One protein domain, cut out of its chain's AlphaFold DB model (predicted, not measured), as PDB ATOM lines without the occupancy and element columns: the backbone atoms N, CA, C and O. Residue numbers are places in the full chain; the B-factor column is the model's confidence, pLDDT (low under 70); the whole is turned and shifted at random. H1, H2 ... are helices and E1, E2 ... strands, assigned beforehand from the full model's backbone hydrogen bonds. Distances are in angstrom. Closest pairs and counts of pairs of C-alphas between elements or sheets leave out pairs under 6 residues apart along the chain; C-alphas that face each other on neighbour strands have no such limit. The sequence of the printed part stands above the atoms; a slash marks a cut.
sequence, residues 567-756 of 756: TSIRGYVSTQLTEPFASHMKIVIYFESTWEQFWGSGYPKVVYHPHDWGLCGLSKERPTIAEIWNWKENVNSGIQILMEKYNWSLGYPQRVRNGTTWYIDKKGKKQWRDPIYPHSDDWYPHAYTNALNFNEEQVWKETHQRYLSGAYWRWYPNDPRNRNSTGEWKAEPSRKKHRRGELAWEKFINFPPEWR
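AT A GLANCE: This is residues 567 to 756 of the 756 residues of an uncharacterized protein of Ignavibacteriaceae bacterium (UniProt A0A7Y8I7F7). A crossed pile of helices makes the core: the long helix H4 lies on one side, H7 on the other, and H6 is sandwiched between them and crosses both, with H2 also between them nearer the beginning of H4. H5 follows almost in line after H4, and the small two-stranded hairpin E1 E2 lies at that end, while H1 and the short H3 lie at the other end. The printed part has 190 residues with seven named helices and two named strands, in the order H1 H2 H3 H4 H5 H6 E1 E2 H7, and its one sheet is antiparallel. It is mostly helix by its named elements, which hold 87 residues, under half. The whole is compact, with a radius of gyration of the C-alphas of 18.1 A and spans of 56 by 44 by 25 A.

IN THESE COORDINATES: H1, residues 567 to 576, begins at C-alpha 567 (112.832, -67.903, 68.780) and is 14.6 A long. H2, residues 581 to 592, measures 16.2 A, and H3 is residues 625 to 629. H4, residues 631 to 650, runs 28.1 A from C-alpha 631 (116.826, -62.798, 56.766), and H5 is residues 652 to 658. H6, residues 696 to 707, measures 16.6 A. E1, residues 713 to 717, and E2, residues 727 to 731, measure 12.9 A and 13.3 A. H7, residues 740 to 750, is 15.2 A long and ends at C-alpha 750 (103.959, -54.679, 77.678).

HOW THE PARTS SIT: H1 touches residues 582 to 586 of H2 at a steep tilt of 45 degrees, opposite ways; the closest C-alphas, of Ser 574 and Ala 582, are 5.6 A apart. H2 and H4 only just touch, with 3 pairs of C-alphas within 8 A, closest Met 585 and Ile 639 at 6.7 A. H3 and H4 touch only at the corner, closest C-alphas Glu 627 and Asn 634 at 4.5 A. H4 touches H6 with residues 641 to 650, closest C-alphas Tyr 646 and Thr 703 at 5.1 A, at a steep tilt of 55 degrees, opposite ways. H4 and H5 meet only through their link. The hairpin E1 and E2 is antiparallel at 152 degrees, with N 714 and O 730 at 2.9 A and N 716 and O 728 at 2.8 A within hydrogen-bond range. H7 touches H6, closest C-alphas Lys 701 and Gly 741 at 3.9 A, at a steep tilt of 50 degrees. H7 also touches H2, closest C-alphas Ile 587 and Ala 744 at 6.4 A, but H4 and H7 are apart. Every O i to N i+4 pair is within hydrogen-bond range in H1, H2, H3, H4, H5, H6 and H7.

THE WHOLE: The two C-alphas farthest apart, of Ser 601 and Asn 722, are 58.6 A apart. The printed part has no cut and ends at residue 756, the chain's last. The links H2 to H3, 32 residues, and H5 to H6, 37 residues, are long. The mean pLDDT of the printed part is 74.8; 67 residues are under 70, among them residues 593 to 613 and 661 to 686.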
ATOM      1  N   THR A 567     111.665 -67.578  67.949       66.81
ATOM      2  CA  THR A 567     112.832 -67.903  68.780       66.81
ATOM      3  C   THR A 567     114.168 -67.699  68.056       66.81
ATOM      4  O   THR A 567     115.034 -67.021  68.611       66.81
ATOM      5  N   SER A 568     114.344 -68.201  66.827       69.19
ATOM      6  CA  SER A 568     115.602 -68.073  66.069       69.19
ATOM      7  C   SER A 568     115.880 -66.626  65.647       69.19
ATOM      8  O   SER A 568     117.019 -66.163  65.758       69.19
ATOM      9  N   ILE A 569     114.849 -65.862  65.253       69.81
ATOM     10  CA  ILE A 569     115.002 -64.426  64.952       69.81
ATOM     11  C   ILE A 569     115.391 -63.648  66.214       69.81
ATOM     12  O   ILE A 569     116.366 -62.892  66.202       69.81
ATOM     13  N   ARG A 570     114.665 -63.853  67.323       72.56
ATOM     14  CA  ARG A 570     114.949 -63.199  68.613       72.56
ATOM     15  C   ARG A 570     116.358 -63.517  69.107       72.56
ATOM     16  O   ARG A 570     117.065 -62.602  69.528       72.56
ATOM     17  N   GLY A 571     116.765 -64.785  69.022       80.69
ATOM     18  CA  GLY A 571     118.106 -65.241  69.373       80.69
ATOM     19  C   GLY A 571     119.173 -64.499  68.574       80.69
ATOM     20  O   GLY A 571     120.080 -63.922  69.167       80.69
ATOM     21  N   TYR A 572     119.025 -64.420  67.246       84.75
ATOM     22  CA  TYR A 572     119.969 -63.689  66.402       84.75
ATOM     23  C   TYR A 572     120.034 -62.191  66.738       84.75
ATOM     24  O   TYR A 572     121.130 -61.682  66.970       84.75
ATOM     25  N   VAL A 573     118.896 -61.496  66.862       85.50
ATOM     26  CA  VAL A 573     118.858 -60.064  67.230       85.50
ATOM     27  C   VAL A 573     119.598 -59.804  68.548       85.50
ATOM     28  O   VAL A 573     120.415 -58.886  68.617       85.50
ATOM     29  N   SER A 574     119.397 -60.647  69.564       87.69
ATOM     30  CA  SER A 574     120.096 -60.543  70.853       87.69
ATOM     31  C   SER A 574     121.586 -60.931  70.812       87.69
ATOM     32  O   SER A 574     122.289 -60.678  71.786       87.69
ATOM     33  N   THR A 575     122.106 -61.483  69.705       90.00
ATOM     34  CA  THR A 575     123.568 -61.586  69.476       90.00
ATOM     35  C   THR A 575     124.170 -60.346  68.816       90.00
ATOM     36  O   THR A 575     125.365 -60.108  68.966       90.00
ATOM     37  N   GLN A 576     123.369 -59.567  68.077       93.12
ATOM     38  CA  GLN A 576     123.835 -58.387  67.335       93.12
ATOM     39  C   GLN A 576     123.666 -57.077  68.119       93.12
ATOM     40  O   GLN A 576     124.355 -56.098  67.838       93.12
ATOM     41  N   LEU A 577     122.749 -57.043  69.089       93.25
ATOM     42  CA  LEU A 577     122.397 -55.849  69.856       93.25
ATOM     43  C   LEU A 577     122.308 -56.134  71.356       93.25
ATOM     44  O   LEU A 577     121.789 -57.164  71.781       93.25
ATOM     45  N   THR A 578     122.743 -55.164  72.162       92.38
ATOM     46  CA  THR A 578     122.427 -55.101  73.594       92.38
ATOM     47  C   THR A 578     121.063 -54.446  73.808       92.38
ATOM     48  O   THR A 578     120.580 -53.690  72.960       92.38
ATOM     49  N   GLU A 579     120.447 -54.672  74.966       89.31
ATOM     50  CA  GLU A 579     119.250 -53.918  75.349       89.31
ATOM     51  C   GLU A 579     119.574 -52.426  75.602       89.31
ATOM     52  O   GLU A 579     120.723 -52.098  75.928       89.31
ATOM     53  N   PRO A 580     118.618 -51.495  75.382       92.12
ATOM     54  CA  PRO A 580     117.235 -51.710  74.916       92.12
ATOM     55  C   PRO A 580     117.088 -51.842  73.383       92.12
ATOM     56  O   PRO A 580     115.977 -51.976  72.862       92.12
ATOM     57  N   PHE A 581     118.188 -51.768  72.621       93.06
ATOM     58  CA  PHE A 581     118.136 -51.793  71.153       93.06
ATOM     59  C   PHE A 581     117.631 -53.131  70.609       93.06
ATOM     60  O   PHE A 581     116.886 -53.133  69.630       93.06
ATOM     61  N   ALA A 582     118.000 -54.255  71.230       89.56
ATOM     62  CA  ALA A 582     117.518 -55.570  70.817       89.56
ATOM     63  C   ALA A 582     115.985 -55.678  70.937       89.56
ATOM     64  O   ALA A 582     115.340 -56.114  69.984       89.56
ATOM     65  N   SER A 583     115.376 -55.212  72.027       87.75
ATOM     66  CA  SER A 583     113.918 -55.177  72.191       87.75
ATOM     67  C   SER A 583     113.221 -54.224  71.231       87.75
ATOM     68  O   SER A 583     112.206 -54.593  70.635       87.75
ATOM     69  N   HIS A 584     113.782 -53.044  70.962       92.06
ATOM     70  CA  HIS A 584     113.225 -52.181  69.920       92.06
ATOM     71  C   HIS A 584     113.396 -52.748  68.504       92.06
ATOM     72  O   HIS A 584     112.504 -52.553  67.681       92.06
ATOM     73  N   MET A 585     114.445 -53.522  68.218       92.12
ATOM     74  CA  MET A 585     114.571 -54.229  66.939       92.12
ATOM     75  C   MET A 585     113.567 -55.388  66.817       92.12
ATOM     76  O   MET A 585     112.952 -55.547  65.766       92.12
ATOM     77  N   LYS A 586     113.303 -56.138  67.899       84.75
ATOM     78  CA  LYS A 586     112.213 -57.138  67.949       84.75
ATOM     79  C   LYS A 586     110.847 -56.487  67.660       84.75
ATOM     80  O   LYS A 586     110.028 -57.074  66.963       84.75
ATOM     81  N   ILE A 587     110.622 -55.255  68.135       85.75
ATOM     82  CA  ILE A 587     109.414 -54.458  67.842       85.75
ATOM     83  C   ILE A 587     109.360 -54.002  66.382       85.75
ATOM     84  O   ILE A 587     108.292 -54.080  65.777       85.75
ATOM     85  N   VAL A 588     110.476 -53.539  65.804       87.44
ATOM     86  CA  VAL A 588     110.550 -53.231  64.364       87.44
ATOM     87  C   VAL A 588     110.118 -54.450  63.565       87.44
ATOM     88  O   VAL A 588     109.170 -54.338  62.796       87.44
ATOM     89  N   ILE A 589     110.740 -55.606  63.816       82.88
ATOM     90  CA  ILE A 589     110.402 -56.859  63.137       82.88
ATOM     91  C   ILE A 589     108.914 -57.157  63.328       82.88
ATOM     92  O   ILE A 589     108.214 -57.227  62.338       82.88
ATOM     93  N   TYR A 590     108.375 -57.174  64.551       80.06
ATOM     94  CA  TYR A 590     106.940 -57.418  64.787       80.06
ATOM     95  C   TYR A 590     105.984 -56.525  63.960       80.06
ATOM     96  O   TYR A 590     104.907 -56.981  63.580       80.06
ATOM     97  N   PHE A 591     106.333 -55.256  63.703       76.62
ATOM     98  CA  PHE A 591     105.493 -54.339  62.919       76.62
ATOM     99  C   PHE A 591     105.731 -54.405  61.403       76.62
ATOM    100  O   PHE A 591     104.780 -54.187  60.656       76.62
ATOM    101  N   GLU A 592     106.959 -54.678  60.954       75.75
ATOM    102  CA  GLU A 592     107.307 -54.795  59.526       75.75
ATOM    103  C   GLU A 592     107.039 -56.199  58.981       75.75
ATOM    104  O   GLU A 592     106.444 -56.364  57.915       75.75
ATOM    105  N   SER A 593     107.386 -57.223  59.762       64.94
ATOM    106  CA  SER A 593     106.968 -58.607  59.576       64.94
ATOM    107  C   SER A 593     105.489 -58.761  59.944       64.94
ATOM    108  O   SER A 593     105.099 -59.506  60.847       64.94
ATOM    109  N   THR A 594     104.626 -58.114  59.162       50.81
ATOM    110  CA  THR A 594     103.369 -58.773  58.809       50.81
ATOM    111  C   THR A 594     103.754 -60.163  58.298       50.81
ATOM    112  O   THR A 594     104.537 -60.271  57.360       50.81
ATOM    113  N   TRP A 595     103.301 -61.238  58.957       44.31
ATOM    114  CA  TRP A 595     103.678 -62.620  58.589       44.31
ATOM    115  C   TRP A 595     103.173 -63.016  57.191       44.31
ATOM    116  O   TRP A 595     103.680 -63.935  56.566       44.31
ATOM    117  N   GLU A 596     102.341 -62.155  56.608       44.34
ATOM    118  CA  GLU A 596     102.220 -61.889  55.175       44.34
ATOM    119  C   GLU A 596     103.541 -61.558  54.430       44.34
ATOM    120  O   GLU A 596     103.494 -60.989  53.341       44.34
ATOM    121  N   GLN A 597     104.720 -61.905  54.962       46.75
ATOM    122  CA  GLN A 597     106.024 -61.694  54.330       46.75
ATOM    123  C   GLN A 597     106.058 -62.298  52.937       46.75
ATOM    124  O   GLN A 597     106.746 -61.772  52.069       46.75
ATOM    125  N   PHE A 598     105.303 -63.380  52.734       48.62
ATOM    126  CA  PHE A 598     105.098 -64.021  51.456       48.62
ATOM    127  C   PHE A 598     103.614 -63.944  51.057       48.62
ATOM    128  O   PHE A 598     102.710 -64.007  51.892       48.62
ATOM    129  N   TRP A 599     103.341 -63.836  49.757       51.06
ATOM    130  CA  TRP A 599     102.036 -64.202  49.205       51.06
ATOM    131  C   TRP A 599     101.742 -65.677  49.523       51.06
ATOM    132  O   TRP A 599     102.676 -66.460  49.695       51.06
ATOM    133  N   GLY A 600     100.472 -66.104  49.507       50.75
ATOM    134  CA  GLY A 600     100.099 -67.515  49.743       50.75
ATOM    135  C   GLY A 600     100.736 -68.528  48.771       50.75
ATOM    136  O   GLY A 600     100.683 -69.731  48.997       50.75
ATOM    137  N   SER A 601     101.373 -68.040  47.705       50.84
ATOM    138  CA  SER A 601     102.175 -68.780  46.729       50.84
ATOM    139  C   SER A 601     103.673 -68.919  47.075       50.84
ATOM    140  O   SER A 601     104.404 -69.565  46.323       50.84
ATOM    141  N   GLY A 602     104.144 -68.337  48.186       48.81
ATOM    142  CA  GLY A 602     105.518 -68.478  48.687       48.81
ATOM    143  C   GLY A 602     106.561 -67.492  48.135       48.81
ATOM    144  O   GLY A 602     107.755 -67.775  48.248       48.81
ATOM    145  N   TYR A 603     106.159 -66.346  47.560       51.91
ATOM    146  CA  TYR A 603     107.078 -65.248  47.166       51.91
ATOM    147  C   TYR A 603     106.990 -64.056  48.112       51.91
ATOM    148  O   TYR A 603     105.866 -63.724  48.488       51.91
ATOM    149  N   PRO A 604     108.101 -63.352  48.409       52.00
ATOM    150  CA  PRO A 604     108.076 -62.151  49.225       52.00
ATOM    151  C   PRO A 604     107.053 -61.127  48.724       52.00
ATOM    152  O   PRO A 604     106.956 -60.888  47.515       52.00
ATOM    153  N   LYS A 605     106.322 -60.476  49.633       54.00
ATOM    154  CA  LYS A 605     105.468 -59.330  49.299       54.00
ATOM    155  C   LYS A 605     106.328 -58.116  48.961       54.00
ATOM    156  O   LYS A 605     106.595 -57.251  49.786       54.00
ATOM    157  N   VAL A 606     106.739 -58.051  47.700       56.25
ATOM    158  CA  VAL A 606     107.342 -56.869  47.085       56.25
ATOM    159  C   VAL A 606     106.235 -55.851  46.808       56.25
ATOM    160  O   VAL A 606     105.532 -55.941  45.800       56.25
ATOM    161  N   VAL A 607     106.048 -54.890  47.715       53.44
ATOM    162  CA  VAL A 607     105.095 -53.786  47.527       53.44
ATOM    163  C   VAL A 607     105.825 -52.584  46.929       53.44
ATOM    164  O   VAL A 607     106.862 -52.151  47.423       53.44
ATOM    165  N   TYR A 608     105.292 -52.040  45.831       49.81
ATOM    166  CA  TYR A 608     105.982 -51.009  45.048       49.81
ATOM    167  C   TYR A 608     106.095 -49.647  45.760       49.81
ATOM    168  O   TYR A 608     107.029 -48.907  45.468       49.81
ATOM    169  N   HIS A 609     105.200 -49.302  46.696       46.12
ATOM    170  CA  HIS A 609     105.305 -48.068  47.488       46.12
ATOM    171  C   HIS A 609     104.582 -48.145  48.854       46.12
ATOM    172  O   HIS A 609     103.384 -48.443  48.872       46.12
ATOM    173  N   PRO A 610     105.241 -47.770  49.976       52.47
ATOM    174  CA  PRO A 610     106.677 -47.493  50.099       52.47
ATOM    175  C   PRO A 610     107.504 -48.760  49.810       52.47
ATOM    176  O   PRO A 610     106.950 -49.848  49.687       52.47
ATOM    177  N   HIS A 611     108.810 -48.608  49.585       57.59
ATOM    178  CA  HIS A 611     109.686 -49.700  49.139       57.59
ATOM    179  C   HIS A 611     110.108 -50.597  50.315       57.59
ATOM    180  O   HIS A 611     111.286 -50.653  50.657       57.59
ATOM    181  N   ASP A 612     109.149 -51.245  50.967       67.56
ATOM    182  CA  ASP A 612     109.360 -51.915  52.251       67.56
ATOM    183  C   ASP A 612     109.770 -53.384  52.022       67.56
ATOM    184  O   ASP A 612     108.934 -54.273  51.874       67.56
ATOM    185  N   TRP A 613     111.082 -53.648  51.925       65.69
ATOM    186  CA  TRP A 613     111.608 -54.973  51.554       65.69
ATOM    187  C   TRP A 613     111.905 -55.890  52.759       65.69
ATOM    188  O   TRP A 613     112.715 -55.553  53.631       65.69
ATOM    189  N   GLY A 614     111.344 -57.105  52.734       70.12
ATOM    190  CA  GLY A 614     111.657 -58.213  53.649       70.12
ATOM    191  C   GLY A 614     111.246 -57.985  55.113       70.12
ATOM    192  O   GLY A 614     110.467 -57.084  55.411       70.12
ATOM    193  N   LEU A 615     111.781 -58.807  56.029       74.38
ATOM    194  CA  LEU A 615     111.412 -58.852  57.462       74.38
ATOM    195  C   LEU A 615     111.337 -57.490  58.165       74.38
ATOM    196  O   LEU A 615     110.529 -57.311  59.070       74.38
ATOM    197  N   CYS A 616     112.232 -56.572  57.806       82.88
ATOM    198  CA  CYS A 616     112.434 -55.299  58.485       82.88
ATOM    199  C   CYS A 616     111.970 -54.099  57.651       82.88
ATOM    200  O   CYS A 616     112.435 -52.992  57.932       82.88
ATOM    201  N   GLY A 617     111.129 -54.302  56.624       76.62
ATOM    202  CA  GLY A 617     110.502 -53.220  55.853       76.62
ATOM    203  C   GLY A 617     111.520 -52.205  55.331       76.62
ATOM    204  O   GLY A 617     111.404 -51.004  55.571       76.62
ATOM    205  N   LEU A 618     112.605 -52.690  54.718       78.94
ATOM    206  CA  LEU A 618     113.782 -51.870  54.430       78.94
ATOM    207  C   LEU A 618     113.480 -50.809  53.361       78.94
ATOM    208  O   LEU A 618     113.708 -51.087  52.197       78.94
ATOM    209  N   SER A 619     113.052 -49.591  53.713       71.00
ATOM    210  CA  SER A 619     112.764 -48.499  52.753       71.00
ATOM    211  C   SER A 619     114.011 -47.995  51.981       71.00
ATOM    212  O   SER A 619     114.489 -46.872  52.175       71.00
ATOM    213  N   LYS A 620     114.536 -48.820  51.069       70.69
ATOM    214  CA  LYS A 620     115.747 -48.620  50.262       70.69
ATOM    215  C   LYS A 620     115.378 -48.715  48.782       70.69
ATOM    216  O   LYS A 620     114.738 -49.671  48.363       70.69
ATOM    217  N   GLU A 621     115.812 -47.741  47.975       65.25
ATOM    218  CA  GLU A 621     115.497 -47.685  46.531       65.25
ATOM    219  C   GLU A 621     115.976 -48.942  45.781       65.25
ATOM    220  O   GLU A 621     115.343 -49.388  44.830       65.25
ATOM    221  N   ARG A 622     117.111 -49.510  46.211       65.75
ATOM    222  CA  ARG A 622     117.732 -50.708  45.632       65.75
ATOM    223  C   ARG A 622     118.360 -51.558  46.745       65.75
ATOM    224  O   ARG A 622     119.534 -51.350  47.066       65.75
ATOM    225  N   PRO A 623     117.606 -52.458  47.395       68.38
ATOM    226  CA  PRO A 623     118.200 -53.467  48.262       68.38
ATOM    227  C   PRO A 623     119.059 -54.431  47.434       68.38
ATOM    228  O   PRO A 623     118.827 -54.659  46.245       68.38
ATOM    229  N   THR A 624     120.071 -55.002  48.073       71.12
ATOM    230  CA  THR A 624     120.822 -56.132  47.520       71.12
ATOM    231  C   THR A 624     119.983 -57.412  47.583       71.12
ATOM    232  O   THR A 624     119.056 -57.521  48.383       71.12
ATOM    233  N   ILE A 625     120.333 -58.418  46.775       61.84
ATOM    234  CA  ILE A 625     119.678 -59.740  46.818       61.84
ATOM    235  C   ILE A 625     119.775 -60.339  48.233       61.84
ATOM    236  O   ILE A 625     118.794 -60.875  48.744       61.84
ATOM    237  N   ALA A 626     120.922 -60.174  48.901       67.12
ATOM    238  CA  ALA A 626     121.106 -60.585  50.291       67.12
ATOM    239  C   ALA A 626     120.140 -59.856  51.246       67.12
ATOM    240  O   ALA A 626     119.498 -60.508  52.055       67.12
ATOM    241  N   GLU A 627     119.957 -58.539  51.118       72.44
ATOM    242  CA  GLU A 627     119.000 -57.788  51.949       72.44
ATOM    243  C   GLU A 627     117.532 -58.162  51.706       72.44
ATOM    244  O   GLU A 627     116.732 -58.031  52.626       72.44
ATOM    245  N   ILE A 628     117.146 -58.611  50.506       66.62
ATOM    246  CA  ILE A 628     115.773 -59.089  50.258       66.62
ATOM    247  C   ILE A 628     115.570 -60.479  50.873       66.62
ATOM    248  O   ILE A 628     114.545 -60.730  51.502       66.62
ATOM    249  N   TRP A 629     116.526 -61.389  50.658       63.88
ATOM    250  CA  TRP A 629     116.284 -62.825  50.806       63.88
ATOM    251  C   TRP A 629     117.025 -63.495  51.969       63.88
ATOM    252  O   TRP A 629     116.537 -64.491  52.500       63.88
ATOM    253  N   ASN A 630     118.178 -62.972  52.397       71.31
ATOM    254  CA  ASN A 630     118.861 -63.427  53.607       71.31
ATOM    255  C   ASN A 630     118.312 -62.665  54.807       71.31
ATOM    256  O   ASN A 630     118.642 -61.507  55.043       71.31
ATOM    257  N   TRP A 631     117.488 -63.354  55.591       73.38
ATOM    258  CA  TRP A 631     116.826 -62.798  56.766       73.38
ATOM    259  C   TRP A 631     117.797 -62.189  57.790       73.38
ATOM    260  O   TRP A 631     117.457 -61.181  58.405       73.38
ATOM    261  N   LYS A 632     119.014 -62.736  57.940       81.62
ATOM    262  CA  LYS A 632     120.044 -62.175  58.829       81.62
ATOM    263  C   LYS A 632     120.592 -60.865  58.275       81.62
ATOM    264  O   LYS A 632     120.712 -59.912  59.031       81.62
ATOM    265  N   GLU A 633     120.838 -60.776  56.969       82.38
ATOM    266  CA  GLU A 633     121.269 -59.516  56.340       82.38
ATOM    267  C   GLU A 633     120.144 -58.478  56.269       82.38
ATOM    268  O   GLU A 633     120.391 -57.289  56.464       82.38
ATOM    269  N   ASN A 634     118.892 -58.908  56.086       82.81
ATOM    270  CA  ASN A 634     117.731 -58.033  56.215       82.81
ATOM    271  C   ASN A 634     117.645 -57.444  57.635       82.81
ATOM    272  O   ASN A 634     117.506 -56.231  57.789       82.81
ATOM    273  N   VAL A 635     117.826 -58.279  58.668       84.62
ATOM    274  CA  VAL A 635     117.927 -57.840  60.067       84.62
ATOM    275  C   VAL A 635     119.137 -56.926  60.284       84.62
ATOM    276  O   VAL A 635     118.973 -55.884  60.909       84.62
ATOM    277  N   ASN A 636     120.314 -57.223  59.728       89.81
ATOM    278  CA  ASN A 636     121.505 -56.369  59.843       89.81
ATOM    279  C   ASN A 636     121.272 -54.972  59.247       89.81
ATOM    280  O   ASN A 636     121.583 -53.964  59.888       89.81
ATOM    281  N   SER A 637     120.680 -54.885  58.052       88.62
ATOM    282  CA  SER A 637     120.295 -53.602  57.452       88.62
ATOM    283  C   SER A 637     119.179 -52.912  58.241       88.62
ATOM    284  O   SER A 637     119.229 -51.697  58.429       88.62
ATOM    285  N   GLY A 638     118.219 -53.661  58.789       90.62
ATOM    286  CA  GLY A 638     117.178 -53.122  59.667       90.62
ATOM    287  C   GLY A 638     117.743 -52.527  60.962       90.62
ATOM    288  O   GLY A 638     117.336 -51.442  61.378       90.62
ATOM    289  N   ILE A 639     118.765 -53.164  61.544       93.81
ATOM    290  CA  ILE A 639     119.530 -52.652  62.690       93.81
ATOM    291  C   ILE A 639     120.236 -51.339  62.323       93.81
ATOM    292  O   ILE A 639     120.177 -50.380  63.095       93.81
ATOM    293  N   GLN A 640     120.867 -51.254  61.146       92.62
ATOM    294  CA  GLN A 640     121.503 -50.015  60.682       92.62
ATOM    295  C   GLN A 640     120.483 -48.878  60.515       92.62
ATOM    296  O   GLN A 640     120.742 -47.760  60.969       92.62
ATOM    297  N   ILE A 641     119.306 -49.157  59.940       89.38
ATOM    298  CA  ILE A 641     118.210 -48.180  59.818       89.38
ATOM    299  C   ILE A 641     117.707 -47.757  61.204       89.38
ATOM    300  O   ILE A 641     117.551 -46.560  61.452       89.38
ATOM    301  N   LEU A 642     117.502 -48.698  62.133       93.81
ATOM    302  CA  LEU A 642     117.063 -48.404  63.499       93.81
ATOM    303  C   LEU A 642     118.058 -47.479  64.215       93.81
ATOM    304  O   LEU A 642     117.659 -46.460  64.779       93.81
ATOM    305  N   MET A 643     119.355 -47.788  64.131       94.94
ATOM    306  CA  MET A 643     120.439 -46.976  64.693       94.94
ATOM    307  C   MET A 643     120.524 -45.588  64.048       94.94
ATOM    308  O   MET A 643     120.713 -44.587  64.744       94.94
ATOM    309  N   GLU A 644     120.353 -45.490  62.728       90.81
ATOM    310  CA  GLU A 644     120.286 -44.206  62.031       90.81
ATOM    311  C   GLU A 644     119.097 -43.372  62.538       90.81
ATOM    312  O   GLU A 644     119.275 -42.214  62.925       90.81
ATOM    313  N   LYS A 645     117.891 -43.956  62.596       91.06
ATOM    314  CA  LYS A 645     116.676 -43.241  63.021       91.06
ATOM    315  C   LYS A 645     116.713 -42.875  64.504       91.06
ATOM    316  O   LYS A 645     116.215 -41.806  64.863       91.06
ATOM    317  N   TYR A 646     117.362 -43.680  65.342       95.56
ATOM    318  CA  TYR A 646     117.622 -43.360  66.745       95.56
ATOM    319  C   TYR A 646     118.523 -42.126  66.884       95.56
ATOM    320  O   TYR A 646     118.150 -41.141  67.525       95.56
ATOM    321  N   ASN A 647     119.654 -42.100  66.174       93.31
ATOM    322  CA  ASN A 647     120.549 -40.940  66.141       93.31
ATOM    323  C   ASN A 647     119.870 -39.689  65.547       93.31
ATOM    324  O   ASN A 647     120.061 -38.570  66.037       93.31
ATOM    325  N   TRP A 648     119.021 -39.851  64.527       89.06
ATOM    326  CA  TRP A 648     118.216 -38.753  63.987       89.06
ATOM    327  C   TRP A 648     117.214 -38.211  65.010       89.06
ATOM    328  O   TRP A 648     116.995 -36.995  65.031       89.06
ATOM    329  N   SER A 649     116.634 -39.074  65.843       93.06
ATOM    330  CA  SER A 649     115.686 -38.716  66.903       93.06
ATOM    331  C   SER A 649     116.381 -37.974  68.045       93.06
ATOM    332  O   SER A 649     115.955 -36.872  68.389       93.06
ATOM    333  N   LEU A 650     117.522 -38.478  68.529       94.88
ATOM    334  CA  LEU A 650     118.391 -37.776  69.487       94.88
ATOM    335  C   LEU A 650     118.798 -36.379  68.993       94.88
ATOM    336  O   LEU A 650     118.756 -35.402  69.741       94.88
ATOM    337  N   GLY A 651     119.160 -36.258  67.713       92.19
ATOM    338  CA  GLY A 651     119.534 -34.976  67.115       92.19
ATOM    339  C   GLY A 651     118.361 -34.030  66.824       92.19
ATOM    340  O   GLY A 651     118.602 -32.874  66.465       92.19
ATOM    341  N   TYR A 652     117.102 -34.474  66.922       91.06
ATOM    342  CA  TYR A 652     115.951 -33.684  66.466       91.06
ATOM    343  C   TYR A 652     115.713 -32.408  67.294       91.06
ATOM    344  O   TYR A 652     115.604 -31.343  66.674       91.06
ATOM    345  N   PRO A 653     115.769 -32.431  68.643       94.00
ATOM    346  CA  PRO A 653     115.767 -31.213  69.450       94.00
ATOM    347  C   PRO A 653     116.835 -30.198  69.041       94.00
ATOM    348  O   PRO A 653     116.538 -29.011  68.904       94.00
ATOM    349  N   GLN A 654     118.062 -30.643  68.749       93.31
ATOM    350  CA  GLN A 654     119.123 -29.730  68.323       93.31
ATOM    351  C   GLN A 654     118.858 -29.137  66.931       93.31
ATOM    352  O   GLN A 654     119.144 -27.961  66.706       93.31
ATOM    353  N   ARG A 655     118.240 -29.889  66.007       88.69
ATOM    354  CA  ARG A 655     117.778 -29.331  64.721       88.69
ATOM    355  C   ARG A 655     116.682 -28.277  64.912       88.69
ATOM    356  O   ARG A 655     116.650 -27.316  64.148       88.69
ATOM    357  N   VAL A 656     115.826 -28.390  65.931       87.81
ATOM    358  CA  VAL A 656     114.857 -27.332  66.288       87.81
ATOM    359  C   VAL A 656     115.560 -26.108  66.897       87.81
ATOM    360  O   VAL A 656     115.273 -24.984  66.471       87.81
ATOM    361  N   ARG A 657     116.547 -26.305  67.787       92.12
ATOM    362  CA  ARG A 657     117.385 -25.217  68.342       92.12
ATOM    363  C   ARG A 657     118.212 -24.467  67.313       92.12
ATOM    364  O   ARG A 657     118.432 -23.277  67.489       92.12
ATOM    365  N   ASN A 658     118.659 -25.147  66.260       86.88
ATOM    366  CA  ASN A 658     119.445 -24.554  65.174       86.88
ATOM    367  C   ASN A 658     118.560 -24.037  64.025       86.88
ATOM    368  O   ASN A 658     119.002 -23.225  63.218       86.88
ATOM    369  N   GLY A 659     117.312 -24.505  63.936       82.19
ATOM    370  CA  GLY A 659     116.373 -24.177  62.864       82.19
ATOM    371  C   GLY A 659     116.557 -24.966  61.553       82.19
ATOM    372  O   GLY A 659     116.118 -24.497  60.506       82.19
ATOM    373  N   THR A 660     117.176 -26.151  61.590       75.81
ATOM    374  CA  THR A 660     117.762 -26.865  60.430       75.81
ATOM    375  C   THR A 660     117.117 -28.236  60.134       75.81
ATOM    376  O   THR A 660     117.759 -29.279  60.254       75.81
ATOM    377  N   THR A 661     115.831 -28.281  59.784       68.38
ATOM    378  CA  THR A 661     115.100 -29.536  59.437       68.38
ATOM    379  C   THR A 661     115.013 -29.744  57.872       68.38
ATOM    380  O   THR A 661     115.513 -28.867  57.189       68.38
ATOM    381  N   TRP A 662     114.491 -30.875  57.305       52.69
ATOM    382  CA  TRP A 662     114.422 -31.420  55.872       52.69
ATOM    383  C   TRP A 662     113.476 -30.934  54.680       52.69
ATOM    384  O   TRP A 662     113.767 -29.946  54.033       52.69
ATOM    385  N   TYR A 663     112.434 -31.700  54.270       47.09
ATOM    386  CA  TYR A 663     111.448 -31.592  53.117       47.09
ATOM    387  C   TYR A 663     111.800 -31.100  51.673       47.09
ATOM    388  O   TYR A 663     112.940 -30.825  51.302       47.09
ATOM    389  N   ILE A 664     110.751 -31.097  50.819       39.34
ATOM    390  CA  ILE A 664     110.698 -30.844  49.367       39.34
ATOM    391  C   ILE A 664     109.387 -30.097  49.028       39.34
ATOM    392  O   ILE A 664     108.321 -30.464  49.528       39.34
ATOM    393  N   ASP A 665     109.447 -29.071  48.171       47.66
ATOM    394  CA  ASP A 665     108.258 -28.315  47.742       47.66
ATOM    395  C   ASP A 665     107.436 -29.012  46.632       47.66
ATOM    396  O   ASP A 665     107.867 -29.986  46.011       47.66
ATOM    397  N   LYS A 666     106.237 -28.482  46.334       39.66
ATOM    398  CA  LYS A 666     105.314 -29.015  45.303       39.66
ATOM    399  C   LYS A 666     105.884 -29.002  43.867       39.66
ATOM    400  O   LYS A 666     105.180 -29.398  42.944       39.66
ATOM    401  N   LYS A 667     107.109 -28.501  43.654       43.72
ATOM    402  CA  LYS A 667     107.790 -28.380  42.354       43.72
ATOM    403  C   LYS A 667     109.103 -29.175  42.303       43.72
ATOM    404  O   LYS A 667     109.880 -29.001  41.367       43.72
ATOM    405  N   GLY A 668     109.362 -30.037  43.291       37.16
ATOM    406  CA  GLY A 668     110.508 -30.948  43.297       37.16
ATOM    407  C   GLY A 668     111.848 -30.308  43.672       37.16
ATOM    408  O   GLY A 668     112.888 -30.943  43.495       37.16
ATOM    409  N   LYS A 669     111.875 -29.076  44.206       42.53
ATOM    410  CA  LYS A 669     113.116 -28.500  44.748       42.53
ATOM    411  C   LYS A 669     113.343 -28.941  46.194       42.53
ATOM    412  O   LYS A 669     112.449 -28.846  47.035       42.53
ATOM    413  N   LYS A 670     114.577 -29.370  46.490       38.66
ATOM    414  CA  LYS A 670     115.059 -29.577  47.865       38.66
ATOM    415  C   LYS A 670     115.065 -28.242  48.611       38.66
ATOM    416  O   LYS A 670     115.676 -27.279  48.148       38.66
ATOM    417  N   GLN A 671     114.403 -28.211  49.759       48.97
ATOM    418  CA  GLN A 671     114.419 -27.106  50.719       48.97
ATOM    419  C   GLN A 671     115.032 -27.639  52.037       48.97
ATOM    420  O   GLN A 671     115.565 -28.748  52.060       48.97
ATOM    421  N   TRP A 672     114.990 -26.856  53.118       42.72
ATOM    422  CA  TRP A 672     115.384 -27.288  54.469       42.72
ATOM    423  C   TRP A 672     114.219 -27.015  55.477       42.72
ATOM    424  O   TRP A 672     114.215 -25.908  56.007       42.72
ATOM    425  N   ARG A 673     113.247 -27.952  55.709       48.69
ATOM    426  CA  ARG A 673     112.368 -28.287  56.905       48.69
ATOM    427  C   ARG A 673     111.533 -29.618  56.810       48.69
ATOM    428  O   ARG A 673     110.716 -29.720  55.936       48.69
ATOM    429  N   ASP A 674     111.679 -30.612  57.714       40.12
ATOM    430  CA  ASP A 674     111.403 -32.105  57.644       40.12
ATOM    431  C   ASP A 674     109.979 -32.579  57.191       40.12
ATOM    432  O   ASP A 674     109.000 -32.026  57.693       40.12
ATOM    433  N   PRO A 675     109.796 -33.591  56.292       43.38
ATOM    434  CA  PRO A 675     108.524 -33.784  55.580       43.38
ATOM    435  C   PRO A 675     107.450 -34.569  56.356       43.38
ATOM    436  O   PRO A 675     107.492 -35.793  56.453       43.38
ATOM    437  N   ILE A 676     106.395 -33.866  56.770       42.09
ATOM    438  CA  ILE A 676     105.001 -34.345  56.677       42.09
ATOM    439  C   ILE A 676     104.203 -33.212  55.995       42.09
ATOM    440  O   ILE A 676     104.628 -32.061  56.033       42.09
ATOM    441  N   TYR A 677     103.118 -33.533  55.284       42.47
ATOM    442  CA  TYR A 677     102.461 -32.631  54.320       42.47
ATOM    443  C   TYR A 677     101.913 -31.303  54.905       42.47
ATOM    444  O   TYR A 677     101.445 -31.290  56.042       42.47
ATOM    445  N   PRO A 678     101.898 -30.206  54.114       38.91
ATOM    446  CA  PRO A 678     101.562 -28.861  54.588       38.91
ATOM    447  C   PRO A 678     100.061 -28.531  54.520       38.91
ATOM    448  O   PRO A 678      99.439 -28.701  53.471       38.91
ATOM    449  N   HIS A 679      99.518 -27.962  55.603       40.38
ATOM    450  CA  HIS A 679      98.189 -27.326  55.647       40.38
ATOM    451  C   HIS A 679      98.114 -26.106  56.600       40.38
ATOM    452  O   HIS A 679      97.108 -25.909  57.271       40.38
ATOM    453  N   SER A 680      99.152 -25.264  56.648       42.22
ATOM    454  CA  SER A 680      99.059 -23.830  57.003       42.22
ATOM    455  C   SER A 680     100.409 -23.138  56.778       42.22
ATOM    456  O   SER A 680     101.450 -23.796  56.787       42.22
ATOM    457  N   ASP A 681     100.405 -21.817  56.589       44.75
ATOM    458  CA  ASP A 681     101.611 -21.015  56.314       44.75
ATOM    459  C   ASP A 681     102.421 -20.644  57.586       44.75
ATOM    460  O   ASP A 681     103.352 -19.840  57.532       44.75
ATOM    461  N   ASP A 682     102.115 -21.253  58.739       44.56
ATOM    462  CA  ASP A 682     102.625 -20.874  60.073       44.56
ATOM    463  C   ASP A 682     103.873 -21.665  60.542       44.56
ATOM    464  O   ASP A 682     104.101 -21.873  61.737       44.56
ATOM    465  N   TRP A 683     104.693 -22.179  59.619       53.78
ATOM    466  CA  TRP A 683     105.732 -23.165  59.958       53.78
ATOM    467  C   TRP A 683     107.115 -22.546  60.210       53.78
ATOM    468  O   TRP A 683     107.806 -22.112  59.293       53.78
ATOM    469  N   TYR A 684     107.564 -22.603  61.472       56.00
ATOM    470  CA  TYR A 684     108.963 -22.460  61.919       56.00
ATOM    471  C   TYR A 684     109.853 -21.455  61.145       56.00
ATOM    472  O   TYR A 684     110.905 -21.840  60.619       56.00
ATOM    473  N   PRO A 685     109.529 -20.149  61.156       55.50
ATOM    474  CA  PRO A 685     110.319 -19.128  60.460       55.50
ATOM    475  C   PRO A 685     111.722 -18.901  61.060       55.50
ATOM    476  O   PRO A 685     112.498 -18.099  60.544       55.50
ATOM    477  N   HIS A 686     112.062 -19.559  62.174       67.31
ATOM    478  CA  HIS A 686     113.358 -19.435  62.833       67.31
ATOM    479  C   HIS A 686     113.708 -20.631  63.745       67.31
ATOM    480  O   HIS A 686     113.004 -21.643  63.821       67.31
ATOM    481  N   ALA A 687     114.877 -20.519  64.369       85.38
ATOM    482  CA  ALA A 687     115.438 -21.408  65.377       85.38
ATOM    483  C   ALA A 687     114.831 -21.141  66.769       85.38
ATOM    484  O   ALA A 687     114.612 -19.978  67.107       85.38
ATOM    485  N   TYR A 688     114.602 -22.193  67.566       88.88
ATOM    486  CA  TYR A 688     114.050 -22.091  68.928       88.88
ATOM    487  C   TYR A 688     115.070 -22.577  69.956       88.88
ATOM    488  O   TYR A 688     115.117 -23.759  70.294       88.88
ATOM    489  N   THR A 689     115.921 -21.665  70.421       92.81
ATOM    490  CA  THR A 689     117.119 -21.951  71.237       92.81
ATOM    491  C   THR A 689     116.806 -22.718  72.523       92.81
ATOM    492  O   THR A 689     117.577 -23.590  72.921       92.81
ATOM    493  N   ASN A 690     115.639 -22.454  73.113       94.75
ATOM    494  CA  ASN A 690     115.158 -23.045  74.361       94.75
ATOM    495  C   ASN A 690     114.312 -24.322  74.171       94.75
ATOM    496  O   ASN A 690     113.629 -24.745  75.104       94.75
ATOM    497  N   ALA A 691     114.348 -24.961  72.994       92.94
ATOM    498  CA  ALA A 691     113.704 -26.259  72.798       92.94
ATOM    499  C   ALA A 691     114.284 -27.322  73.747       92.94
ATOM    500  O   ALA A 691     115.504 -27.425  73.909       92.94
ATOM    501  N   LEU A 692     113.422 -28.122  74.378       95.50
ATOM    502  CA  LEU A 692     113.830 -29.151  75.341       95.50
ATOM    503  C   LEU A 692     114.389 -30.390  74.628       95.50
ATOM    504  O   LEU A 692     113.959 -30.720  73.524       95.50
ATOM    505  N   ASN A 693     115.341 -31.089  75.256       96.38
ATOM    506  CA  ASN A 693     115.735 -32.428  74.798       96.38
ATOM    507  C   ASN A 693     114.559 -33.402  74.959       96.38
ATOM    508  O   ASN A 693     113.704 -33.202  75.819       96.38
ATOM    509  N   PHE A 694     114.556 -34.468  74.163       96.69
ATOM    510  CA  PHE A 694     113.691 -35.614  74.411       96.69
ATOM    511  C   PHE A 694     114.137 -36.385  75.658       96.69
ATOM    512  O   PHE A 694     115.335 -36.494  75.926       96.69
ATOM    513  N   ASN A 695     113.171 -36.951  76.384       95.56
ATOM    514  CA  ASN A 695     113.410 -38.080  77.281       95.56
ATOM    515  C   ASN A 695     113.506 -39.399  76.478       95.56
ATOM    516  O   ASN A 695     113.267 -39.418  75.271       95.56
ATOM    517  N   GLU A 696     113.863 -40.505  77.132       94.69
ATOM    518  CA  GLU A 696     114.075 -41.802  76.470       94.69
ATOM    519  C   GLU A 696     112.840 -42.310  75.700       94.69
ATOM    520  O   GLU A 696     112.948 -42.651  74.521       94.69
ATOM    521  N   GLU A 697     111.654 -42.266  76.317       94.88
ATOM    522  CA  GLU A 697     110.376 -42.591  75.665       94.88
ATOM    523  C   GLU A 697     110.158 -41.760  74.393       94.88
ATOM    524  O   GLU A 697     109.810 -42.290  73.337       94.88
ATOM    525  N   GLN A 698     110.387 -40.448  74.472       95.06
ATOM    526  CA  GLN A 698     110.216 -39.536  73.348       95.06
ATOM    527  C   GLN A 698     111.176 -39.870  72.199       95.06
ATOM    528  O   GLN A 698     110.743 -39.878  71.044       95.06
ATOM    529  N   VAL A 699     112.440 -40.205  72.497       96.19
ATOM    530  CA  VAL A 699     113.415 -40.657  71.487       96.19
ATOM    531  C   VAL A 699     112.926 -41.930  70.800       96.19
ATOM    532  O   VAL A 699     112.960 -42.001  69.571       96.19
ATOM    533  N   TRP A 700     112.430 -42.918  71.546       95.75
ATOM    534  CA  TRP A 700     111.974 -44.181  70.962       95.75
ATOM    535  C   TRP A 700     110.677 -44.045  70.162       95.75
ATOM    536  O   TRP A 700     110.609 -44.551  69.039       95.75
ATOM    537  N   LYS A 701     109.689 -43.287  70.653       94.06
ATOM    538  CA  LYS A 701     108.460 -42.966  69.901       94.06
ATOM    539  C   LYS A 701     108.771 -42.266  68.572       94.06
ATOM    540  O   LYS A 701     108.212 -42.630  67.537       94.06
ATOM    541  N   GLU A 702     109.718 -41.324  68.574       92.81
ATOM    542  CA  GLU A 702     110.214 -40.675  67.352       92.81
ATOM    543  C   GLU A 702     110.935 -41.663  66.425       92.81
ATOM    544  O   GLU A 702     110.698 -41.657  65.218       92.81
ATOM    545  N   THR A 703     111.778 -42.534  66.984       93.88
ATOM    546  CA  THR A 703     112.587 -43.512  66.240       93.88
ATOM    547  C   THR A 703     111.709 -44.484  65.458       93.88
ATOM    548  O   THR A 703     111.882 -44.626  64.247       93.88
ATOM    549  N   HIS A 704     110.717 -45.089  66.118       91.69
ATOM    550  CA  HIS A 704     109.772 -46.013  65.481       91.69
ATOM    551  C   HIS A 704     108.899 -45.321  64.435       91.69
ATOM    552  O   HIS A 704     108.640 -45.890  63.377       91.69
ATOM    553  N   GLN A 705     108.488 -44.072  64.669       88.56
ATOM    554  CA  GLN A 705     107.742 -43.316  63.663       88.56
ATOM    555  C   GLN A 705     108.612 -42.875  62.476       88.56
ATOM    556  O   GLN A 705     108.097 -42.770  61.367       88.56
ATOM    557  N   ARG A 706     109.915 -42.639  62.674       86.12
ATOM    558  CA  ARG A 706     110.876 -42.331  61.600       86.12
ATOM    559  C   ARG A 706     111.274 -43.546  60.770       86.12
ATOM    560  O   ARG A 706     111.737 -43.352  59.647       86.12
ATOM    561  N   TYR A 707     111.103 -44.758  61.301       86.56
ATOM    562  CA  TYR A 707     111.511 -46.004  60.653       86.56
ATOM    563  C   TYR A 707     110.805 -46.208  59.296       86.56
ATOM    564  O   TYR A 707     111.479 -46.243  58.272       86.56
ATOM    565  N   LEU A 708     109.463 -46.170  59.262       74.12
ATOM    566  CA  LEU A 708     108.637 -46.163  58.028       74.12
ATOM    567  C   LEU A 708     108.343 -44.744  57.485       74.12
ATOM    568  O   LEU A 708     107.321 -44.499  56.843       74.12
ATOM    569  N   SER A 709     109.236 -43.787  57.743       71.56
ATOM    570  CA  SER A 709     109.069 -42.350  57.472       71.56
ATOM    571  C   SER A 709     108.012 -41.607  58.316       71.56
ATOM    572  O   SER A 709     106.984 -42.131  58.748       71.56
ATOM    573  N   GLY A 710     108.281 -40.315  58.523       78.19
ATOM    574  CA  GLY A 710     107.482 -39.411  59.344       78.19
ATOM    575  C   GLY A 710     108.259 -38.889  60.553       78.19
ATOM    576  O   GLY A 710     109.482 -38.968  60.619       78.19
ATOM    577  N   ALA A 711     107.524 -38.316  61.495       81.75
ATOM    578  CA  ALA A 711     107.977 -37.812  62.783       81.75
ATOM    579  C   ALA A 711     106.777 -37.911  63.731       81.75
ATOM    580  O   ALA A 711     105.648 -37.669  63.300       81.75
ATOM    581  N   TYR A 712     107.010 -38.302  64.978       87.19
ATOM    582  CA  TYR A 712     105.961 -38.454  65.980       87.19
ATOM    583  C   TYR A 712     105.743 -37.132  66.722       87.19
ATOM    584  O   TYR A 712     104.605 -36.698  66.905       87.19
ATOM    585  N   TRP A 713     106.835 -36.469  67.111       89.44
ATOM    586  CA  TRP A 713     106.779 -35.218  67.857       89.44
ATOM    587  C   TRP A 713     106.861 -33.989  66.958       89.44
ATOM    588  O   TRP A 713     107.597 -33.925  65.968       89.44
ATOM    589  N   ARG A 714     106.175 -32.940  67.401       87.00
ATOM    590  CA  ARG A 714     106.361 -31.562  66.958       87.00
ATOM    591  C   ARG A 714     106.621 -30.693  68.179       87.00
ATOM    592  O   ARG A 714     106.005 -30.880  69.225       87.00
ATOM    593  N   TRP A 715     107.569 -29.769  68.059       89.25
ATOM    594  CA  TRP A 715     107.712 -28.710  69.054       89.25
ATOM    595  C   TRP A 715     106.485 -27.794  68.936       89.25
ATOM    596  O   TRP A 715     105.900 -27.675  67.862       89.25
ATOM    597  N   TYR A 716     106.094 -27.154  70.029       86.75
ATOM    598  CA  TYR A 716     105.058 -26.130  70.064       86.75
ATOM    599  C   TYR A 716     105.545 -25.019  71.001       86.75
ATOM    600  O   TYR A 716     105.494 -25.193  72.221       86.75
ATOM    601  N   PRO A 717     106.088 -23.908  70.467       86.69
ATOM    602  CA  PRO A 717     106.541 -22.791  71.284       86.69
ATOM    603  C   PRO A 717     105.345 -22.037  71.874       86.69
ATOM    604  O   PRO A 717     104.342 -21.823  71.195       86.69
ATOM    605  N   ASN A 718     105.492 -21.553  73.106       89.56
ATOM    606  CA  ASN A 718     104.495 -20.725  73.794       89.56
ATOM    607  C   ASN A 718     104.265 -19.371  73.089       89.56
ATOM    608  O   ASN A 718     103.215 -18.754  73.234       89.56
ATOM    609  N   ASP A 719     105.255 -18.922  72.313       85.44
ATOM    610  CA  ASP A 719     105.188 -17.768  71.415       85.44
ATOM    611  C   ASP A 719     105.968 -18.096  70.123       85.44
ATOM    612  O   ASP A 719     107.203 -18.064  70.137       85.44
ATOM    613  N   PRO A 720     105.279 -18.399  69.005       81.06
ATOM    614  CA  PRO A 720     105.903 -18.690  67.708       81.06
ATOM    615  C   PRO A 720     106.680 -17.525  67.070       81.06
ATOM    616  O   PRO A 720     107.313 -17.704  66.028       81.06
ATOM    617  N   ARG A 721     106.616 -16.308  67.624       81.00
ATOM    618  CA  ARG A 721     107.360 -15.143  67.111       81.00
ATOM    619  C   ARG A 721     108.697 -14.939  67.828       81.00
ATOM    620  O   ARG A 721     109.532 -14.179  67.336       81.00
ATOM    621  N   ASN A 722     108.923 -15.622  68.949       84.94
ATOM    622  CA  ASN A 722     110.094 -15.448  69.802       84.94
ATOM    623  C   ASN A 722     111.057 -16.650  69.718       84.94
ATOM    624  O   ASN A 722     110.773 -17.744  70.201       84.94
ATOM    625  N   ARG A 723     112.268 -16.405  69.196       86.94
ATOM    626  CA  ARG A 723     113.365 -17.393  69.074       86.94
ATOM    627  C   ARG A 723     113.812 -18.020  70.397       86.94
ATOM    628  O   ARG A 723     114.360 -19.117  70.390       86.94
ATOM    629  N   ASN A 724     113.592 -17.330  71.513       92.75
ATOM    630  CA  ASN A 724     113.917 -17.804  72.858       92.75
ATOM    631  C   ASN A 724     112.673 -18.323  73.601       92.75
ATOM    632  O   ASN A 724     112.736 -18.546  74.811       92.75
ATOM    633  N   SER A 725     111.537 -18.495  72.918       87.88
ATOM    634  CA  SER A 725     110.331 -19.022  73.549       87.88
ATOM    635  C   SER A 725     110.547 -20.456  74.028       87.88
ATOM    636  O   SER A 725     111.099 -21.297  73.311       87.88
ATOM    637  N   THR A 726     110.108 -20.725  75.255       93.06
ATOM    638  CA  THR A 726     109.913 -22.087  75.756       93.06
ATOM    639  C   THR A 726     108.698 -22.716  75.069       93.06
ATOM    640  O   THR A 726     108.021 -22.084  74.258       93.06
ATOM    641  N   GLY A 727     108.418 -23.978  75.360       91.38
ATOM    642  CA  GLY A 727     107.337 -24.713  74.726       91.38
ATOM    643  C   GLY A 727     107.336 -26.163  75.171       91.38
ATOM    644  O   GLY A 727     108.018 -26.527  76.132       91.38
ATOM    645  N   GLU A 728     106.600 -26.983  74.440       94.19
ATOM    646  CA  GLU A 728     106.443 -28.407  74.719       94.19
ATOM    647  C   GLU A 728     106.513 -29.243  73.436       94.19
ATOM    648  O   GLU A 728     106.309 -28.743  72.329       94.19
ATOM    649  N   TRP A 729     106.819 -30.532  73.582       92.69
ATOM    650  CA  TRP A 729     106.703 -31.502  72.495       92.69
ATOM    651  C   TRP A 729     105.306 -32.115  72.530       92.69
ATOM    652  O   TRP A 729     104.939 -32.735  73.526       92.69
ATOM    653  N   LYS A 730     104.542 -31.980  71.444       88.94
ATOM    654  CA  LYS A 730     103.248 -32.657  71.276       88.94
ATOM    655  C   LYS A 730     103.384 -33.766  70.249       88.94
ATOM    656  O   LYS A 730     104.109 -33.613  69.263       88.94
ATOM    657  N   ALA A 731     102.690 -34.871  70.488       86.69
ATOM    658  CA  ALA A 731     102.441 -35.861  69.454       86.69
ATOM    659  C   ALA A 731     101.595 -35.218  68.341       86.69
ATOM    660  O   ALA A 731     100.704 -34.422  68.640       86.69
ATOM    661  N   GLU A 732     101.852 -35.566  67.082       71.94
ATOM    662  CA  GLU A 732     101.101 -35.073  65.919       71.94
ATOM    663  C   GLU A 732     100.216 -36.201  65.338       71.94
ATOM    664  O   GLU A 732     100.641 -36.934  64.441       71.94
ATOM    665  N   PRO A 733      98.985 -36.402  65.850       54.47
ATOM    666  CA  PRO A 733      98.164 -37.576  65.540       54.47
ATOM    667  C   PRO A 733      97.401 -37.486  64.206       54.47
ATOM    668  O   PRO A 733      96.593 -38.366  63.908       54.47
ATOM    669  N   SER A 734      97.598 -36.432  63.405       51.09
ATOM    670  CA  SER A 734      96.654 -35.982  62.363       51.09
ATOM    671  C   SER A 734      96.449 -36.913  61.153       51.09
ATOM    672  O   SER A 734      95.666 -36.593  60.256       51.09
ATOM    673  N   ARG A 735      97.067 -38.103  61.119       56.94
ATOM    674  CA  ARG A 735      96.687 -39.203  60.208       56.94
ATOM    675  C   ARG A 735      96.768 -40.543  60.938       56.94
ATOM    676  O   ARG A 735      97.726 -40.790  61.665       56.94
ATOM    677  N   LYS A 736      95.851 -41.477  60.635       55.69
ATOM    678  CA  LYS A 736      95.869 -42.865  61.165       55.69
ATOM    679  C   LYS A 736      97.223 -43.583  60.981       55.69
ATOM    680  O   LYS A 736      97.543 -44.472  61.760       55.69
ATOM    681  N   LYS A 737      98.034 -43.165  59.996       53.47
ATOM    682  CA  LYS A 737      99.394 -43.668  59.711       53.47
ATOM    683  C   LYS A 737     100.506 -43.143  60.654       53.47
ATOM    684  O   LYS A 737     101.648 -43.560  60.504       53.47
ATOM    685  N   HIS A 738     100.208 -42.252  61.610       64.62
ATOM    686  CA  HIS A 738     101.200 -41.635  62.517       64.62
ATOM    687  C   HIS A 738     101.087 -42.080  63.989       64.62
ATOM    688  O   HIS A 738     101.702 -41.492  64.873       64.62
ATOM    689  N   ARG A 739     100.328 -43.148  64.279       80.38
ATOM    690  CA  ARG A 739     100.263 -43.746  65.628       80.38
ATOM    691  C   ARG A 739     101.396 -44.737  65.928       80.38
ATOM    692  O   ARG A 739     101.389 -45.338  66.998       80.38
ATOM    693  N   ARG A 740     102.361 -44.939  65.019       83.06
ATOM    694  CA  ARG A 740     103.338 -46.029  65.155       83.06
ATOM    695  C   ARG A 740     104.243 -45.862  66.371       83.06
ATOM    696  O   ARG A 740     104.477 -46.846  67.059       83.06
ATOM    697  N   GLY A 741     104.718 -44.644  66.642       87.75
ATOM    698  CA  GLY A 741     105.529 -44.378  67.834       87.75
ATOM    699  C   GLY A 741     104.830 -44.840  69.115       87.75
ATOM    700  O   GLY A 741     105.432 -45.539  69.925       87.75
ATOM    701  N   GLU A 742     103.532 -44.545  69.238       90.00
ATOM    702  CA  GLU A 742     102.719 -44.969  70.380       90.00
ATOM    703  C   GLU A 742     102.572 -46.490  70.443       90.00
ATOM    704  O   GLU A 742     102.926 -47.084  71.450       90.00
ATOM    705  N   LEU A 743     102.146 -47.132  69.350       88.25
ATOM    706  CA  LEU A 743     101.932 -48.585  69.298       88.25
ATOM    707  C   LEU A 743     103.225 -49.381  69.560       88.25
ATOM    708  O   LEU A 743     103.193 -50.441  70.187       88.25
ATOM    709  N   ALA A 744     104.371 -48.871  69.105       87.75
ATOM    710  CA  ALA A 744     105.682 -49.455  69.373       87.75
ATOM    711  C   ALA A 744     106.085 -49.324  70.848       87.75
ATOM    712  O   ALA A 744     106.626 -50.270  71.422       87.75
ATOM    713  N   TRP A 745     105.788 -48.186  71.480       91.88
ATOM    714  CA  TRP A 745     106.044 -47.977  72.904       91.88
ATOM    715  C   TRP A 745     105.084 -48.771  73.796       91.88
ATOM    716  O   TRP A 745     105.528 -49.434  74.728       91.88
ATOM    717  N   GLU A 746     103.789 -48.792  73.466       89.19
ATOM    718  CA  GLU A 746     102.776 -49.641  74.101       89.19
ATOM    719  C   GLU A 746     103.170 -51.123  74.021       89.19
ATOM    720  O   GLU A 746     103.006 -51.852  74.996       89.19
ATOM    721  N   LYS A 747     103.747 -51.584  72.902       84.56
ATOM    722  CA  LYS A 747     104.344 -52.924  72.837       84.56
ATOM    723  C   LYS A 747     105.549 -53.050  73.769       84.56
ATOM    724  O   LYS A 747     105.555 -53.979  74.569       84.56
ATOM    725  N   PHE A 748     106.515 -52.126  73.723       87.00
ATOM    726  CA  PHE A 748     107.714 -52.143  74.579       87.00
ATOM    727  C   PHE A 748     107.401 -52.276  76.077       87.00
ATOM    728  O   PHE A 748     107.931 -53.165  76.739       87.00
ATOM    729  N   ILE A 749     106.490 -51.459  76.611       88.06
ATOM    730  CA  ILE A 749     106.126 -51.501  78.039       88.06
ATOM    731  C   ILE A 749     105.365 -52.775  78.439       88.06
ATOM    732  O   ILE A 749     105.374 -53.142  79.616       88.06
ATOM    733  N   ASN A 750     104.721 -53.445  77.478       81.50
ATOM    734  CA  ASN A 750     103.959 -54.679  77.678       81.50
ATOM    735  C   ASN A 750     104.750 -55.952  77.333       81.50
ATOM    736  O   ASN A 750     104.229 -57.051  77.520       81.50
ATOM    737  N   PHE A 751     106.002 -55.840  76.873       73.06
ATOM    738  CA  PHE A 751     106.885 -57.001  76.804       73.06
ATOM    739  C   PHE A 751     107.113 -57.566  78.218       73.06
ATOM    740  O   PHE A 751     107.240 -56.781  79.174       73.06
ATOM    741  N   PRO A 752     107.150 -58.902  78.391       70.94
ATOM    742  CA  PRO A 752     107.398 -59.496  79.700       70.94
ATOM    743  C   PRO A 752     108.744 -59.020  80.282       70.94
ATOM    744  O   PRO A 752     109.626 -58.624  79.516       70.94
ATOM    745  N   PRO A 753     108.928 -58.997  81.615       64.50
ATOM    746  CA  PRO A 753     110.130 -58.431  82.233       64.50
ATOM    747  C   PRO A 753     111.443 -59.073  81.769       64.50
ATOM    748  O   PRO A 753     112.454 -58.394  81.714       64.50
ATOM    749  N   GLU A 754     111.432 -60.347  81.380       56.78
ATOM    750  CA  GLU A 754     112.583 -61.059  80.811       56.78
ATOM    751  C   GLU A 754     112.902 -60.688  79.340       56.78
ATOM    752  O   GLU A 754     113.740 -61.318  78.697       56.78
ATOM    753  N   TRP A 755     112.230 -59.656  78.812       50.75
ATOM    754  CA  TRP A 755     112.360 -59.096  77.461       50.75
ATOM    755  C   TRP A 755     112.540 -57.559  77.501       50.75
ATOM    756  O   TRP A 755     112.351 -56.887  76.482       50.75
ATOM    757  N   ARG A 756     112.858 -56.989  78.670       55.84
ATOM    758  CA  ARG A 756     113.182 -55.571  78.891       55.84
ATOM    759  C   ARG A 756     114.537 -55.441  79.579       55.84
ATOM    760  O   ARG A 756     115.254 -54.490  79.205       55.84
TER     761      ARG A 756